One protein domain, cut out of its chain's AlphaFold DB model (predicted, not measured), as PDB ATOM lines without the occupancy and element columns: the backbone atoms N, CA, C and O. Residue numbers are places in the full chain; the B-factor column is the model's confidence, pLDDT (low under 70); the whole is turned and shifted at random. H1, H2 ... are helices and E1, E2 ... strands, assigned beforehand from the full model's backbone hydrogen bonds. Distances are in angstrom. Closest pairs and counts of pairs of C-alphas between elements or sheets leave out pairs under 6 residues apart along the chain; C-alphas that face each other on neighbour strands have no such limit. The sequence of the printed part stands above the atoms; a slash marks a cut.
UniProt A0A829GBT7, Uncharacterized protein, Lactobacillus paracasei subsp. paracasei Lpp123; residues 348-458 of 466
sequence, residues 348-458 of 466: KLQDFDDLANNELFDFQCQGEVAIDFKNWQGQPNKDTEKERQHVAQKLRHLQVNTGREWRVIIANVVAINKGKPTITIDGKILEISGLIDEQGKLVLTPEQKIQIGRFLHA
ATOM      1  N   LYS A 348      33.562 -46.365 -22.820       93.88
ATOM      2  CA  LYS A 348      33.614 -45.625 -24.083       93.88
ATOM      3  C   LYS A 348      32.440 -46.026 -24.978       93.88
ATOM      4  O   LYS A 348      32.197 -47.226 -25.144       93.88
ATOM      5  N   LEU A 349      31.751 -45.037 -25.537       96.00
ATOM      6  CA  LEU A 349      30.692 -45.221 -26.521       96.00
ATOM      7  C   LEU A 349      31.285 -45.231 -27.932       96.00
ATOM      8  O   LEU A 349      32.340 -44.648 -28.189       96.00
ATOM      9  N   GLN A 350      30.641 -45.967 -28.828       94.94
ATOM     10  CA  GLN A 350      31.071 -46.140 -30.211       94.94
ATOM     11  C   GLN A 350      29.890 -45.904 -31.145       94.94
ATOM     12  O   GLN A 350      28.758 -46.252 -30.807       94.94
ATOM     13  N   ASP A 351      30.166 -45.352 -32.320       93.50
ATOM     14  CA  ASP A 351      29.183 -45.263 -33.396       93.50
ATOM     15  C   ASP A 351      28.889 -46.660 -33.965       93.50
ATOM     16  O   ASP A 351      29.622 -47.627 -33.727       93.50
ATOM     17  N   PHE A 352      27.806 -46.781 -34.729       92.12
ATOM     18  CA  PHE A 352      27.545 -47.975 -35.528       92.12
ATOM     19  C   PHE A 352      28.304 -47.892 -36.858       92.12
ATOM     20  O   PHE A 352      28.104 -46.952 -37.621       92.12
ATOM     21  N   ASP A 353      29.140 -48.894 -37.148       87.56
ATOM     22  CA  ASP A 353      29.957 -48.922 -38.375       87.56
ATOM     23  C   ASP A 353      29.133 -49.227 -39.639       87.56
ATOM     24  O   ASP A 353      29.458 -48.773 -40.734       87.56
ATOM     25  N   ASP A 354      28.073 -50.029 -39.503       91.69
ATOM     26  CA  ASP A 354      27.222 -50.424 -40.625       91.69
ATOM     27  C   ASP A 354      26.173 -49.346 -40.912       91.69
ATOM     28  O   ASP A 354      25.335 -49.026 -40.062       91.69
ATOM     29  N   LEU A 355      26.185 -48.842 -42.148       93.75
ATOM     30  CA  LEU A 355      25.244 -47.851 -42.657       93.75
ATOM     31  C   LEU A 355      23.781 -48.257 -42.431       93.75
ATOM     32  O   LEU A 355      22.962 -47.399 -42.104       93.75
ATOM     33  N   ALA A 356      23.441 -49.547 -42.519       94.31
ATOM     34  CA  ALA A 356      22.074 -50.027 -42.295       94.31
ATOM     35  C   ALA A 356      21.564 -49.773 -40.862       94.31
ATOM     36  O   ALA A 356      20.354 -49.777 -40.619       94.31
ATOM     37  N   ASN A 357      22.477 -49.545 -39.913       93.94
ATOM     38  CA  ASN A 357      22.172 -49.245 -38.516       93.94
ATOM     39  C   ASN A 357      22.259 -47.749 -38.187       93.94
ATOM     40  O   ASN A 357      21.936 -47.355 -37.064       93.94
ATOM     41  N   ASN A 358      22.648 -46.913 -39.154       92.62
ATOM     42  CA  ASN A 358      22.744 -45.471 -38.972       92.62
ATOM     43  C   ASN A 358      21.398 -44.879 -38.506       92.62
ATOM     44  O   ASN A 358      20.329 -45.278 -38.981       92.62
ATOM     45  N   GLU A 359      21.453 -43.947 -37.549       91.56
ATOM     46  CA  GLU A 359      20.300 -43.258 -36.934       91.56
ATOM     47  C   GLU A 359      19.229 -44.174 -36.284       91.56
ATOM     48  O   GLU A 359      18.143 -43.711 -35.896       91.56
ATOM     49  N   LEU A 360      19.502 -45.480 -36.115       93.12
ATOM     50  CA  LEU A 360      18.657 -46.344 -35.279       93.12
ATOM     51  C   LEU A 360      18.771 -45.932 -33.812       93.12
ATOM     52  O   LEU A 360      17.745 -45.706 -33.171       93.12
ATOM     53  N   PHE A 361      19.995 -45.783 -33.320       96.44
ATOM     54  CA  PHE A 361      20.338 -45.273 -31.994       96.44
ATOM     55  C   PHE A 361      21.604 -44.425 -32.109       96.44
ATOM     56  O   PHE A 361      22.324 -44.549 -33.100       96.44
ATOM     57  N   ASP A 362      21.870 -43.589 -31.110       95.62
ATOM     58  CA  ASP A 362      22.974 -42.629 -31.172       95.62
ATOM     59  C   ASP A 362      24.323 -43.341 -31.045       95.62
ATOM     60  O   ASP A 362      25.240 -43.072 -31.812       95.62
ATOM     61  N   PHE A 363      24.427 -44.293 -30.110       96.94
ATOM     62  CA  PHE A 363      25.667 -45.019 -29.844       96.94
ATOM     63  C   PHE A 363      25.429 -46.485 -29.467       96.94
ATOM     64  O   PHE A 363      24.324 -46.905 -29.119       96.94
ATOM     65  N   GLN A 364      26.512 -47.255 -29.456       95.06
ATOM     66  CA  GLN A 364      26.612 -48.587 -28.867       95.06
ATOM     67  C   GLN A 364      27.742 -48.654 -27.834       95.06
ATOM     68  O   GLN A 364      28.687 -47.861 -27.842       95.06
ATOM     69  N   CYS A 365      27.667 -49.642 -26.948       91.25
ATOM     70  CA  CYS A 365      28.771 -50.023 -26.076       91.25
ATOM     71  C   CYS A 365      28.941 -51.547 -26.014       91.25
ATOM     72  O   CYS A 365      28.177 -52.315 -26.601       91.25
ATOM     73  N   GLN A 366      29.963 -51.998 -25.281       81.50
ATOM     74  CA  GLN A 366      30.210 -53.426 -25.061       81.50
ATOM     75  C   GLN A 366      28.992 -54.104 -24.405       81.50
ATOM     76  O   GLN A 366      28.343 -53.500 -23.554       81.50
ATOM     77  N   GLY A 367      28.714 -55.357 -24.784       80.94
ATOM     78  CA  GLY A 367      27.590 -56.145 -24.251       80.94
ATOM     79  C   GLY A 367      26.272 -56.009 -25.022       80.94
ATOM     80  O   GLY A 367      25.208 -56.249 -24.441       80.94
ATOM     81  N   GLU A 368      26.343 -55.598 -26.297       93.00
ATOM     82  CA  GLU A 368      25.193 -55.461 -27.199       93.00
ATOM     83  C   GLU A 368      24.105 -54.544 -26.606       93.00
ATOM     84  O   GLU A 368      22.910 -54.862 -26.561       93.00
ATOM     85  N   VAL A 369      24.543 -53.380 -26.117       95.00
ATOM     86  CA  VAL A 369      23.666 -52.327 -25.598       95.00
ATOM     87  C   VAL A 369      23.769 -51.095 -26.489       95.00
ATOM     88  O   VAL A 369      24.845 -50.521 -26.655       95.00
ATOM     89  N   ALA A 370      22.633 -50.693 -27.048       96.94
ATOM     90  CA  ALA A 370      22.462 -49.428 -27.741       96.94
ATOM     91  C   ALA A 370      22.090 -48.317 -26.747       96.94
ATOM     92  O   ALA A 370      21.478 -48.570 -25.706       96.94
ATOM     93  N   ILE A 371      22.437 -47.076 -27.067       97.19
ATOM     94  CA  ILE A 371      22.143 -45.899 -26.251       97.19
ATOM     95  C   ILE A 371      21.543 -44.829 -27.151       97.19
ATOM     96  O   ILE A 371      22.068 -44.549 -28.226       97.19
ATOM     97  N   ASP A 372      20.445 -44.235 -26.702       96.88
ATOM     98  CA  ASP A 372      19.791 -43.120 -27.377       96.88
ATOM     99  C   ASP A 372      19.473 -42.027 -26.343       96.88
ATOM    100  O   ASP A 372      18.776 -42.222 -25.339       96.88
ATOM    101  N   PHE A 373      20.109 -40.881 -26.555       96.44
ATOM    102  CA  PHE A 373      20.028 -39.698 -25.733       96.44
ATOM    103  C   PHE A 373      18.899 -38.803 -26.218       96.44
ATOM    104  O   PHE A 373      18.763 -38.440 -27.385       96.44
ATOM    105  N   LYS A 374      18.083 -38.374 -25.265       92.88
ATOM    106  CA  LYS A 374      17.006 -37.425 -25.503       92.88
ATOM    107  C   LYS A 374      17.358 -36.087 -24.876       92.88
ATOM    108  O   LYS A 374      17.997 -36.001 -23.831       92.88
ATOM    109  N   ASN A 375      16.929 -35.016 -25.525       91.12
ATOM    110  CA  ASN A 375      17.021 -33.666 -24.984       91.12
ATOM    111  C   ASN A 375      15.626 -33.042 -24.952       91.12
ATOM    112  O   ASN A 375      15.375 -32.024 -25.589       91.12
ATOM    113  N   TRP A 376      14.671 -33.702 -24.304       84.56
ATOM    114  CA  TRP A 376      13.290 -33.237 -24.193       84.56
ATOM    115  C   TRP A 376      13.121 -32.213 -23.070       84.56
ATOM    116  O   TRP A 376      13.764 -32.306 -22.029       84.56
ATOM    117  N   GLN A 377      12.211 -31.260 -23.287       69.00
ATOM    118  CA  GLN A 377      11.836 -30.209 -22.336       69.00
ATOM    119  C   GLN A 377      10.331 -30.337 -22.046       69.00
ATOM    120  O   GLN A 377       9.537 -30.420 -22.985       69.00
ATOM    121  N   GLY A 378       9.940 -30.354 -20.767       60.22
ATOM    122  CA  GLY A 378       8.544 -30.502 -20.324       60.22
ATOM    123  C   GLY A 378       8.069 -31.953 -20.140       60.22
ATOM    124  O   GLY A 378       8.764 -32.895 -20.509       60.22
ATOM    125  N   GLN A 379       6.887 -32.141 -19.529       42.56
ATOM    126  CA  GLN A 379       6.332 -33.474 -19.232       42.56
ATOM    127  C   GLN A 379       6.246 -34.342 -20.503       42.56
ATOM    128  O   GLN A 379       5.736 -33.855 -21.517       42.56
ATOM    129  N   PRO A 380       6.663 -35.626 -20.460       46.69
ATOM    130  CA  PRO A 380       6.468 -36.542 -21.577       46.69
ATOM    131  C   PRO A 380       4.973 -36.600 -21.896       46.69
ATOM    132  O   PRO A 380       4.144 -36.909 -21.037       46.69
ATOM    133  N   ASN A 381       4.597 -36.228 -23.114       45.47
ATOM    134  CA  ASN A 381       3.193 -36.117 -23.479       45.47
ATOM    135  C   ASN A 381       2.602 -37.526 -23.695       45.47
ATOM    136  O   ASN A 381       2.887 -38.158 -24.704       45.47
ATOM    137  N   LYS A 382       1.792 -37.987 -22.731       43.75
ATOM    138  CA  LYS A 382       0.636 -38.917 -22.796       43.75
ATOM    139  C   LYS A 382       0.676 -40.252 -23.568       43.75
ATOM    140  O   LYS A 382      -0.319 -40.963 -23.472       43.75
ATOM    141  N   ASP A 383       1.747 -40.652 -24.254       55.53
ATOM    142  CA  ASP A 383       1.763 -41.934 -24.983       55.53
ATOM    143  C   ASP A 383       3.114 -42.670 -24.893       55.53
ATOM    144  O   ASP A 383       3.714 -43.051 -25.897       55.53
ATOM    145  N   THR A 384       3.596 -42.873 -23.660       67.62
ATOM    146  CA  THR A 384       4.799 -43.667 -23.330       67.62
ATOM    147  C   THR A 384       4.804 -45.034 -24.024       67.62
ATOM    148  O   THR A 384       5.855 -45.561 -24.368       67.62
ATOM    149  N   GLU A 385       3.624 -45.595 -24.282       78.25
ATOM    150  CA  GLU A 385       3.471 -46.877 -24.960       78.25
ATOM    151  C   GLU A 385       3.847 -46.808 -26.449       78.25
ATOM    152  O   GLU A 385       4.620 -47.639 -26.921       78.25
ATOM    153  N   LYS A 386       3.386 -45.794 -27.196       82.75
ATOM    154  CA  LYS A 386       3.790 -45.622 -28.605       82.75
ATOM    155  C   LYS A 386       5.286 -45.385 -28.752       82.75
ATOM    156  O   LYS A 386       5.898 -45.860 -29.706       82.75
ATOM    157  N   GLU A 387       5.868 -44.650 -27.816       83.31
ATOM    158  CA  GLU A 387       7.304 -44.403 -27.796       83.31
ATOM    159  C   GLU A 387       8.098 -45.689 -27.547       83.31
ATOM    160  O   GLU A 387       9.003 -46.007 -28.319       83.31
ATOM    161  N   ARG A 388       7.694 -46.490 -26.554       87.25
ATOM    162  CA  ARG A 388       8.270 -47.820 -26.318       87.25
ATOM    163  C   ARG A 388       8.124 -48.737 -27.523       87.25
ATOM    164  O   ARG A 388       9.073 -49.434 -27.866       87.25
ATOM    165  N   GLN A 389       6.980 -48.708 -28.205       90.12
ATOM    166  CA  GLN A 389       6.769 -49.478 -29.434       90.12
ATOM    167  C   GLN A 389       7.722 -49.045 -30.551       90.12
ATOM    168  O   GLN A 389       8.292 -49.901 -31.226       90.12
ATOM    169  N   HIS A 390       7.940 -47.740 -30.725       91.00
ATOM    170  CA  HIS A 390       8.895 -47.214 -31.703       91.00
ATOM    171  C   HIS A 390      10.335 -47.638 -31.385       91.00
ATOM    172  O   HIS A 390      11.056 -48.111 -32.264       91.00
ATOM    173  N   VAL A 391      10.742 -47.547 -30.116       93.31
ATOM    174  CA  VAL A 391      12.059 -48.014 -29.651       93.31
ATOM    175  C   VAL A 391      12.213 -49.526 -29.852       93.31
ATOM    176  O   VAL A 391      13.236 -49.973 -30.365       93.31
ATOM    177  N   ALA A 392      11.189 -50.317 -29.529       93.94
ATOM    178  CA  ALA A 392      11.199 -51.765 -29.732       93.94
ATOM    179  C   ALA A 392      11.304 -52.152 -31.219       93.94
ATOM    180  O   ALA A 392      11.972 -53.130 -31.555       93.94
ATOM    181  N   GLN A 393      10.686 -51.384 -32.124       94.69
ATOM    182  CA  GLN A 393      10.829 -51.580 -33.572       94.69
ATOM    183  C   GLN A 393      12.260 -51.295 -34.043       94.69
ATOM    184  O   GLN A 393      12.839 -52.130 -34.738       94.69
ATOM    185  N   LYS A 394      12.856 -50.173 -33.612       95.12
ATOM    186  CA  LYS A 394      14.269 -49.852 -33.886       95.12
ATOM    187  C   LYS A 394      15.208 -50.945 -33.373       95.12
ATOM    188  O   LYS A 394      16.089 -51.388 -34.105       95.12
ATOM    189  N   LEU A 395      14.973 -51.425 -32.150       95.81
ATOM    190  CA  LEU A 395      15.760 -52.497 -31.545       95.81
ATOM    191  C   LEU A 395      15.640 -53.791 -32.355       95.81
ATOM    192  O   LEU A 395      16.651 -54.403 -32.681       95.81
ATOM    193  N   ARG A 396      14.424 -54.172 -32.769       95.38
ATOM    194  CA  ARG A 396      14.210 -55.339 -33.636       95.38
ATOM    195  C   ARG A 396      14.946 -55.203 -34.970       95.38
ATOM    196  O   ARG A 396      15.525 -56.187 -35.415       95.38
ATOM    197  N   HIS A 397      14.939 -54.029 -35.600       95.06
ATOM    198  CA  HIS A 397      15.703 -53.806 -36.833       95.06
ATOM    199  C   HIS A 397      17.206 -53.993 -36.608       95.06
ATOM    200  O   HIS A 397      17.832 -54.740 -37.353       95.06
ATOM    201  N   LEU A 398      17.761 -53.417 -35.536       95.94
ATOM    202  CA  LEU A 398      19.169 -53.607 -35.179       95.94
ATOM    203  C   LEU A 398      19.507 -55.091 -34.956       95.94
ATOM    204  O   LEU A 398      20.520 -55.588 -35.450       95.94
ATOM    205  N   GLN A 399      18.641 -55.825 -34.255       95.31
ATOM    206  CA  GLN A 399      18.807 -57.263 -34.032       95.31
ATOM    207  C   GLN A 399      18.791 -58.064 -35.340       95.31
ATOM    208  O   GLN A 399      19.608 -58.963 -35.518       95.31
ATOM    209  N   VAL A 400      17.888 -57.731 -36.266       95.31
ATOM    210  CA  VAL A 400      17.810 -58.380 -37.584       95.31
ATOM    211  C   VAL A 400      19.063 -58.095 -38.410       95.31
ATOM    212  O   VAL A 400      19.635 -59.030 -38.966       95.31
ATOM    213  N   ASN A 401      19.519 -56.842 -38.450       93.38
ATOM    214  CA  ASN A 401      20.691 -56.441 -39.228       93.38
ATOM    215  C   ASN A 401      21.984 -57.084 -38.705       93.38
ATOM    216  O   ASN A 401      22.844 -57.484 -39.482       93.38
ATOM    217  N   THR A 402      22.121 -57.204 -37.383       92.94
ATOM    218  CA  THR A 402      23.350 -57.706 -36.745       92.94
ATOM    219  C   THR A 402      23.339 -59.210 -36.463       92.94
ATOM    220  O   THR A 402      24.397 -59.793 -36.222       92.94
ATOM    221  N   GLY A 403      22.162 -59.846 -36.442       92.81
ATOM    222  CA  GLY A 403      21.990 -61.243 -36.035       92.81
ATOM    223  C   GLY A 403      22.265 -61.507 -34.549       92.81
ATOM    224  O   GLY A 403      22.524 -62.651 -34.175       92.81
ATOM    225  N   ARG A 404      22.252 -60.469 -33.700       91.75
ATOM    226  CA  ARG A 404      22.529 -60.559 -32.254       91.75
ATOM    227  C   ARG A 404      21.346 -60.071 -31.427       91.75
ATOM    228  O   ARG A 404      20.524 -59.290 -31.900       91.75
ATOM    229  N   GLU A 405      21.268 -60.513 -30.175       93.25
ATOM    230  CA  GLU A 405      20.331 -59.936 -29.207       93.25
ATOM    231  C   GLU A 405      20.881 -58.612 -28.684       93.25
ATOM    232  O   GLU A 405      22.018 -58.557 -28.224       93.25
ATOM    233  N   TRP A 406      20.050 -57.572 -28.731       94.94
ATOM    234  CA  TRP A 406      20.395 -56.229 -28.279       94.94
ATOM    235  C   TRP A 406      19.445 -55.760 -27.190       94.94
ATOM    236  O   TRP A 406      18.277 -56.153 -27.133       94.94
ATOM    237  N   ARG A 407      19.953 -54.864 -26.350       95.69
ATOM    238  CA  ARG A 407      19.176 -54.080 -25.385       95.69
ATOM    239  C   ARG A 407      19.436 -52.599 -25.618       95.69
ATOM    240  O   ARG A 407      20.375 -52.245 -26.326       95.69
ATOM    241  N   VAL A 408      18.616 -51.729 -25.040       96.31
ATOM    242  CA  VAL A 408      18.745 -50.283 -25.244       96.31
ATOM    243  C   VAL A 408      18.540 -49.488 -23.963       96.31
ATOM    244  O   VAL A 408      17.662 -49.796 -23.156       96.31
ATOM    245  N   ILE A 409      19.342 -48.436 -23.805       95.88
ATOM    246  CA  ILE A 409      19.153 -47.385 -22.807       95.88
ATOM    247  C   ILE A 409      18.623 -46.132 -23.506       95.88
ATOM    248  O   ILE A 409      19.279 -45.599 -24.398       95.88
ATOM    249  N   ILE A 410      17.466 -45.640 -23.068       95.19
ATOM    250  CA  ILE A 410      16.917 -44.342 -23.477       95.19
ATOM    251  C   ILE A 410      17.116 -43.365 -22.325       95.19
ATOM    252  O   ILE A 410      16.528 -43.545 -21.255       95.19
ATOM    253  N   ALA A 411      17.939 -42.337 -22.517       94.12
ATOM    254  CA  ALA A 411      18.316 -41.421 -21.445       94.12
ATOM    255  C   ALA A 411      18.075 -39.963 -21.824       94.12
ATOM    256  O   ALA A 411      18.728 -39.428 -22.716       94.12
ATOM    257  N   ASN A 412      17.182 -39.275 -21.107       94.12
ATOM    258  CA  ASN A 412      17.091 -37.824 -21.249       94.12
ATOM    259  C   ASN A 412      18.301 -37.169 -20.565       94.12
ATOM    260  O   ASN A 412      18.626 -37.516 -19.431       94.12
ATOM    261  N   VAL A 413      18.962 -36.213 -21.213       95.19
ATOM    262  CA  VAL A 413      20.149 -35.551 -20.652       95.19
ATOM    263  C   VAL A 413      19.758 -34.701 -19.446       95.19
ATOM    264  O   VAL A 413      20.238 -34.937 -18.338       95.19
ATOM    265  N   VAL A 414      18.833 -33.757 -19.634       92.44
ATOM    266  CA  VAL A 414      18.316 -32.896 -18.561       92.44
ATOM    267  C   VAL A 414      17.038 -33.502 -17.987       92.44
ATOM    268  O   VAL A 414      16.122 -33.857 -18.719       92.44
ATOM    269  N   ALA A 415      16.961 -33.653 -16.672       85.88
ATOM    270  CA  ALA A 415      15.859 -34.330 -16.010       85.88
ATOM    271  C   ALA A 415      14.540 -33.566 -16.147       85.88
ATOM    272  O   ALA A 415      14.430 -32.417 -15.727       85.88
ATOM    273  N   ILE A 416      13.510 -34.244 -16.658       75.75
ATOM    274  CA  ILE A 416      12.132 -33.718 -16.650       75.75
ATOM    275  C   ILE A 416      11.492 -33.922 -15.270       75.75
ATOM    276  O   ILE A 416      10.645 -33.148 -14.825       75.75
ATOM    277  N   ASN A 417      11.881 -34.998 -14.588       73.75
ATOM    278  CA  ASN A 417      11.490 -35.315 -13.223       73.75
ATOM    279  C   ASN A 417      12.576 -36.181 -12.560       73.75
ATOM    280  O   ASN A 417      13.472 -36.700 -13.223       73.75
ATOM    281  N   LYS A 418      12.481 -36.370 -11.239       71.38
ATOM    282  CA  LYS A 418      13.370 -37.261 -10.469       71.38
ATOM    283  C   LYS A 418      12.865 -38.713 -10.464       71.38
ATOM    284  O   LYS A 418      12.841 -39.364  -9.420       71.38
ATOM    285  N   GLY A 419      12.370 -39.187 -11.610       74.88
ATOM    286  CA  GLY A 419      11.894 -40.555 -11.789       74.88
ATOM    287  C   GLY A 419      13.011 -41.576 -11.578       74.88
ATOM    288  O   GLY A 419      14.180 -41.309 -11.858       74.88
ATOM    289  N   LYS A 420      12.661 -42.759 -11.059       84.44
ATOM    290  CA  LYS A 420      13.611 -43.874 -10.980       84.44
ATOM    291  C   LYS A 420      13.806 -44.479 -12.378       84.44
ATOM    292  O   LYS A 420      12.829 -44.532 -13.130       84.44
ATOM    293  N   PRO A 421      15.009 -44.986 -12.704       89.88
ATOM    294  CA  PRO A 421      15.206 -45.765 -13.916       89.88
ATOM    295  C   PRO A 421      14.196 -46.913 -13.989       89.88
ATOM    296  O   PRO A 421      13.968 -47.608 -12.995       89.88
ATOM    297  N   THR A 422      13.573 -47.082 -15.150       90.19
ATOM    298  CA  THR A 422      12.513 -48.073 -15.364       90.19
ATOM    299  C   THR A 422      12.954 -49.060 -16.430       90.19
ATOM    300  O   THR A 422      13.385 -48.649 -17.500       90.19
ATOM    301  N   ILE A 423      12.854 -50.355 -16.137       90.50
ATOM    302  CA  ILE A 423      13.161 -51.432 -17.082       90.50
ATOM    303  C   ILE A 423      11.839 -52.043 -17.544       90.50
ATOM    304  O   ILE A 423      10.931 -52.239 -16.731       90.50
ATOM    305  N   THR A 424      11.705 -52.314 -18.839       88.81
ATOM    306  CA  THR A 424      10.544 -53.025 -19.389       88.81
ATOM    307  C   THR A 424      10.466 -54.465 -18.880       88.81
ATOM    308  O   THR A 424      11.459 -55.047 -18.458       88.81
ATOM    309  N   ILE A 425       9.271 -55.065 -18.921       83.88
ATOM    310  CA  ILE A 425       9.032 -56.428 -18.399       83.88
ATOM    311  C   ILE A 425       9.928 -57.470 -19.088       83.88
ATOM    312  O   ILE A 425      10.369 -58.418 -18.451       83.88
ATOM    313  N   ASP A 426      10.222 -57.281 -20.374       85.81
ATOM    314  CA  ASP A 426      11.114 -58.147 -21.153       85.81
ATOM    315  C   ASP A 426      12.611 -57.898 -20.896       85.81
ATOM    316  O   ASP A 426      13.454 -58.574 -21.481       85.81
ATOM    317  N   GLY A 427      12.961 -56.925 -20.048       89.50
ATOM    318  CA  GLY A 427      14.341 -56.588 -19.710       89.50
ATOM    319  C   GLY A 427      15.129 -55.895 -20.826       89.50
ATOM    320  O   GLY A 427      16.338 -55.717 -20.676       89.50
ATOM    321  N   LYS A 428      14.492 -55.514 -21.945       92.31
ATOM    322  CA  LYS A 428      15.205 -55.029 -23.140       92.31
ATOM    323  C   LYS A 428      15.421 -53.523 -23.197       92.31
ATOM    324  O   LYS A 428      16.390 -53.084 -23.815       92.31
ATOM    325  N   ILE A 429      14.544 -52.738 -22.577       94.31
ATOM    326  CA  ILE A 429      14.574 -51.275 -22.639       94.31
ATOM    327  C   ILE A 429      14.728 -50.729 -21.219       94.31
ATOM    328  O   ILE A 429      13.912 -51.020 -20.342       94.31
ATOM    329  N   LEU A 430      15.767 -49.923 -21.000       94.31
ATOM    330  CA  LEU A 430      16.004 -49.172 -19.770       94.31
ATOM    331  C   LEU A 430      15.784 -47.678 -20.030       94.31
ATOM    332  O   LEU A 430      16.505 -47.058 -20.805       94.31
ATOM    333  N   GLU A 431      14.811 -47.085 -19.349       93.06
ATOM    334  CA  GLU A 431      14.459 -45.671 -19.467       93.06
ATOM    335  C   GLU A 431      15.003 -44.870 -18.283       93.06
ATOM    336  O   GLU A 431      14.769 -45.214 -17.119       93.06
ATOM    337  N   ILE A 432      15.690 -43.766 -18.576       92.31
ATOM    338  CA  ILE A 432      16.253 -42.833 -17.601       92.31
ATOM    339  C   ILE A 432      15.643 -41.447 -17.844       92.31
ATOM    340  O   ILE A 432      15.850 -40.827 -18.887       92.31
ATOM    341  N   SER A 433      14.897 -40.936 -16.859       89.00
ATOM    342  CA  SER A 433      14.156 -39.665 -16.967       89.00
ATOM    343  C   SER A 433      15.039 -38.409 -17.025       89.00
ATOM    344  O   SER A 433      14.535 -37.316 -17.294       89.00
ATOM    345  N   GLY A 434      16.332 -38.556 -16.738       92.19
ATOM    346  CA  GLY A 434      17.308 -37.481 -16.632       92.19
ATOM    347  C   GLY A 434      18.679 -37.998 -16.209       92.19
ATOM    348  O   GLY A 434      18.751 -38.849 -15.323       92.19
ATOM    349  N   LEU A 435      19.755 -37.460 -16.778       94.88
ATOM    350  CA  LEU A 435      21.111 -37.646 -16.259       94.88
ATOM    351  C   LEU A 435      21.451 -36.550 -15.248       94.88
ATOM    352  O   LEU A 435      21.927 -36.861 -14.156       94.88
ATOM    353  N   ILE A 436      21.151 -35.289 -15.578       95.44
ATOM    354  CA  ILE A 436      21.447 -34.107 -14.755       95.44
ATOM    355  C   ILE A 436      20.203 -33.270 -14.442       95.44
ATOM    356  O   ILE A 436      19.249 -33.264 -15.211       95.44
ATOM    357  N   ASP A 437      20.196 -32.554 -13.318       93.31
ATOM    358  CA  ASP A 437      19.163 -31.575 -12.968       93.31
ATOM    359  C   ASP A 437      19.436 -30.195 -13.589       93.31
ATOM    360  O   ASP A 437      20.433 -29.975 -14.275       93.31
ATOM    361  N   GLU A 438      18.550 -29.235 -13.322       91.81
ATOM    362  CA  GLU A 438      18.701 -27.843 -13.761       91.81
ATOM    363  C   GLU A 438      19.984 -27.179 -13.235       91.81
ATOM    364  O   GLU A 438      20.444 -26.184 -13.794       91.81
ATOM    365  N   GLN A 439      20.591 -27.703 -12.168       93.25
ATOM    366  CA  GLN A 439      21.851 -27.214 -11.611       93.25
ATOM    367  C   GLN A 439      23.072 -27.930 -12.215       93.25
ATOM    368  O   GLN A 439      24.197 -27.632 -11.815       93.25
ATOM    369  N   GLY A 440      22.874 -28.840 -13.174       93.19
ATOM    370  CA  GLY A 440      23.936 -29.623 -13.806       93.19
ATOM    371  C   GLY A 440      24.478 -30.753 -12.928       93.19
ATOM    372  O   GLY A 440      25.560 -31.271 -13.201       93.19
ATOM    373  N   LYS A 441      23.774 -31.131 -11.854       94.81
ATOM    374  CA  LYS A 441      24.174 -32.230 -10.966       94.81
ATOM    375  C   LYS A 441      23.490 -33.519 -11.376       94.81
ATOM    376  O   LYS A 441      22.342 -33.494 -11.801       94.81
ATOM    377  N   LEU A 442      24.162 -34.654 -11.188       94.44
ATOM    378  CA  LEU A 442      23.543 -35.955 -11.438       94.44
ATOM    379  C   LEU A 442      22.284 -36.143 -10.594       94.44
ATOM    380  O   LEU A 442      22.316 -35.955  -9.376       94.44
ATOM    381  N   VAL A 443      21.205 -36.586 -11.234       93.50
ATOM    382  CA  VAL A 443      19.961 -36.939 -10.525       93.50
ATOM    383  C   VAL A 443      19.949 -38.378 -10.022       93.50
ATOM    384  O   VAL A 443      19.140 -38.715  -9.159       93.50
ATOM    385  N   LEU A 444      20.840 -39.221 -10.551       92.06
ATOM    386  CA  LEU A 444      20.908 -40.645 -10.240       92.06
ATOM    387  C   LEU A 444      21.580 -40.891  -8.886       92.06
ATOM    388  O   LEU A 444      22.695 -40.425  -8.639       92.06
ATOM    389  N   THR A 445      20.931 -41.677  -8.024       92.38
ATOM    390  CA  THR A 445      21.539 -42.136  -6.765       92.38
ATOM    391  C   THR A 445      22.645 -43.165  -7.029       92.38
ATOM    392  O   THR A 445      22.673 -43.783  -8.100       92.38
ATOM    393  N   PRO A 446      23.550 -43.416  -6.063       92.75
ATOM    394  CA  PRO A 446      24.565 -44.462  -6.200       92.75
ATOM    395  C   PRO A 446      23.981 -45.839  -6.561       92.75
ATOM    396  O   PRO A 446      24.506 -46.525  -7.434       92.75
ATOM    397  N   GLU A 447      22.852 -46.218  -5.961       91.88
ATOM    398  CA  GLU A 447      22.153 -47.483  -6.225       91.88
ATOM    399  C   GLU A 447      21.626 -47.548  -7.661       91.88
ATOM    400  O   GLU A 447      21.751 -48.574  -8.327       91.88
ATOM    401  N   GLN A 448      21.081 -46.439  -8.167       92.94
ATOM    402  CA  GLN A 448      20.597 -46.348  -9.545       92.94
ATOM    403  C   GLN A 448      21.748 -46.417 -10.551       92.94
ATOM    404  O   GLN A 448      21.635 -47.095 -11.571       92.94
ATOM    405  N   LYS A 449      22.890 -45.787 -10.250       93.31
ATOM    406  CA  LYS A 449      24.099 -45.913 -11.076       93.31
ATOM    407  C   LYS A 449      24.590 -47.357 -11.152       93.31
ATOM    408  O   LYS A 449      24.958 -47.813 -12.235       93.31
ATOM    409  N   ILE A 450      24.559 -48.079 -10.029       91.56
ATOM    410  CA  ILE A 450      24.898 -49.508  -9.977       91.56
ATOM    411  C   ILE A 450      23.901 -50.328 -10.803       91.56
ATOM    412  O   ILE A 450      24.328 -51.208 -11.547       91.56
ATOM    413  N   GLN A 451      22.597 -50.040 -10.728       91.88
ATOM    414  CA  GLN A 451      21.578 -50.713 -11.542       91.88
ATOM    415  C   GLN A 451      21.843 -50.541 -13.046       91.88
ATOM    416  O   GLN A 451      21.806 -51.520 -13.787       91.88
ATOM    417  N   ILE A 452      22.163 -49.322 -13.485       92.75
ATOM    418  CA  ILE A 452      22.516 -49.039 -14.885       92.75
ATOM    419  C   ILE A 452      23.811 -49.770 -15.269       92.75
ATOM    420  O   ILE A 452      23.868 -50.408 -16.315       92.75
ATOM    421  N   GLY A 453      24.818 -49.774 -14.389       91.25
ATOM    422  CA  GLY A 453      26.055 -50.535 -14.597       91.25
ATOM    423  C   GLY A 453      25.812 -52.040 -14.758       91.25
ATOM    424  O   GLY A 453      26.380 -52.672 -15.642       91.25
ATOM    425  N   ARG A 454      24.912 -52.622 -13.957       90.50
ATOM    426  CA  ARG A 454      24.501 -54.028 -14.111       90.50
ATOM    427  C   ARG A 454      23.817 -54.272 -15.448       90.50
ATOM    428  O   ARG A 454      24.111 -55.274 -16.085       90.50
ATOM    429  N   PHE A 455      22.950 -53.361 -15.888       91.38
ATOM    430  CA  PHE A 455      22.313 -53.468 -17.198       91.38
ATOM    431  C   PHE A 455      23.353 -53.483 -18.324       91.38
ATOM    432  O   PHE A 455      23.274 -54.343 -19.191       91.38
ATOM    433  N   LEU A 456      24.371 -52.622 -18.268       90.06
ATOM    434  CA  LEU A 456      25.446 -52.584 -19.268       90.06
ATOM    435  C   LEU A 456      26.240 -53.896 -19.361       90.06
ATOM    436  O   LEU A 456      26.609 -54.309 -20.455       90.06
ATOM    437  N   HIS A 457      26.488 -54.564 -18.232       85.06
ATOM    438  CA  HIS A 457      27.343 -55.758 -18.186       85.06
ATOM    439  C   HIS A 457      26.596 -57.098 -18.197       85.06
ATOM    440  O   HIS A 457      27.220 -58.127 -18.457       85.06
ATOM    441  N   ALA A 458      25.293 -57.118 -17.907       78.44
ATOM    442  CA  ALA A 458      24.489 -58.337 -17.982       78.44
ATOM    443  C   ALA A 458      24.443 -58.855 -19.425       78.44
ATOM    444  O   ALA A 458      24.435 -58.058 -20.360       78.44
TER     445      ALA A 458
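Overview. This is residues 348 to 458 of the 466 residues of an uncharacterized protein of Lactobacillus paracasei subsp. paracasei Lpp123 (UniProt A0A829GBT7). Look for a small four-stranded sheet in the middle, with one helix packed over each face: the longer H1 slants across one face, and the shorter H2 runs along the strands over the other. Long loops join the later parts, and the one from E4 to H2 reaches out to one end of the longest axis. The printed part has 111 residues, with two named helices and four named strands along the chain as E1, E2, H1, E3, E4, H2; the sheet order is E1, E2, E3, E4, mixed. The class is mixed, helices and strands, with 50 of the 111 residues in named elements. The whole is compact, with a radius of gyration of the C-alphas of 13.9 A and spans of 40 by 30 by 26 A.

Along the chain. Begin with the sheet and find C-alpha 363 at (25.667, -45.019, -29.844), where E1, residues 363 to 365, begins. E2 is residues 369 to 374, 16.3 A long; E3 is residues 407 to 412, 16.9 A; E4 is residues 429 to 432, 10.0 A. Next find C-alpha 384 at (4.799, -43.667, -23.330), from which H1 runs 26.9 A to residue 402. H2, residues 446 to 457, runs 16.7 A and ends at C-alpha 457, (27.343, -55.758, -18.186).

Arrangement. E1 and E2 form an antiparallel hairpin, with N 363 and O 371 3.0 A apart. E2 and E3 are parallel, with N 370 and O 407 2.8 A apart. E3 and E4 are parallel too, with N 410 and O 430 2.8 A apart. E2, H1 and E3 make a strand-helix-strand unit, two parallel neighbour strands with a helix between, and its crossover is right-handed. H1 is on the sheet at a height of 9.8 A, slantwise to the strands, at 43 degrees to E3 on the local plane; its closest C-alphas to E3 are those of Leu 395 and Arg 407, 7.2 A apart. H2 is on the opposite face at a height of 10.2 A, along the strands, at 15 degrees to E3 on the local plane; its closest C-alphas to E2 are those of Leu 456 and Val 369, 6.6 A apart. In H1 and H2 every O i to N i+4 pair is within hydrogen-bond range.

Size, cuts and confidence. The two C-alphas farthest apart are those of Gly 403 and Gln 439, at 41.9 A. The printed part has no cut. The links E3 to E4 and E4 to H2 are long, 16 and 13 residues. Residues 381 to 387, of which 384 to 387 belong to H1, stand free. Look at the B-factor column for residues 377 to 384: the model's pLDDT is under 70 there, while the mean of the printed part is 88.6.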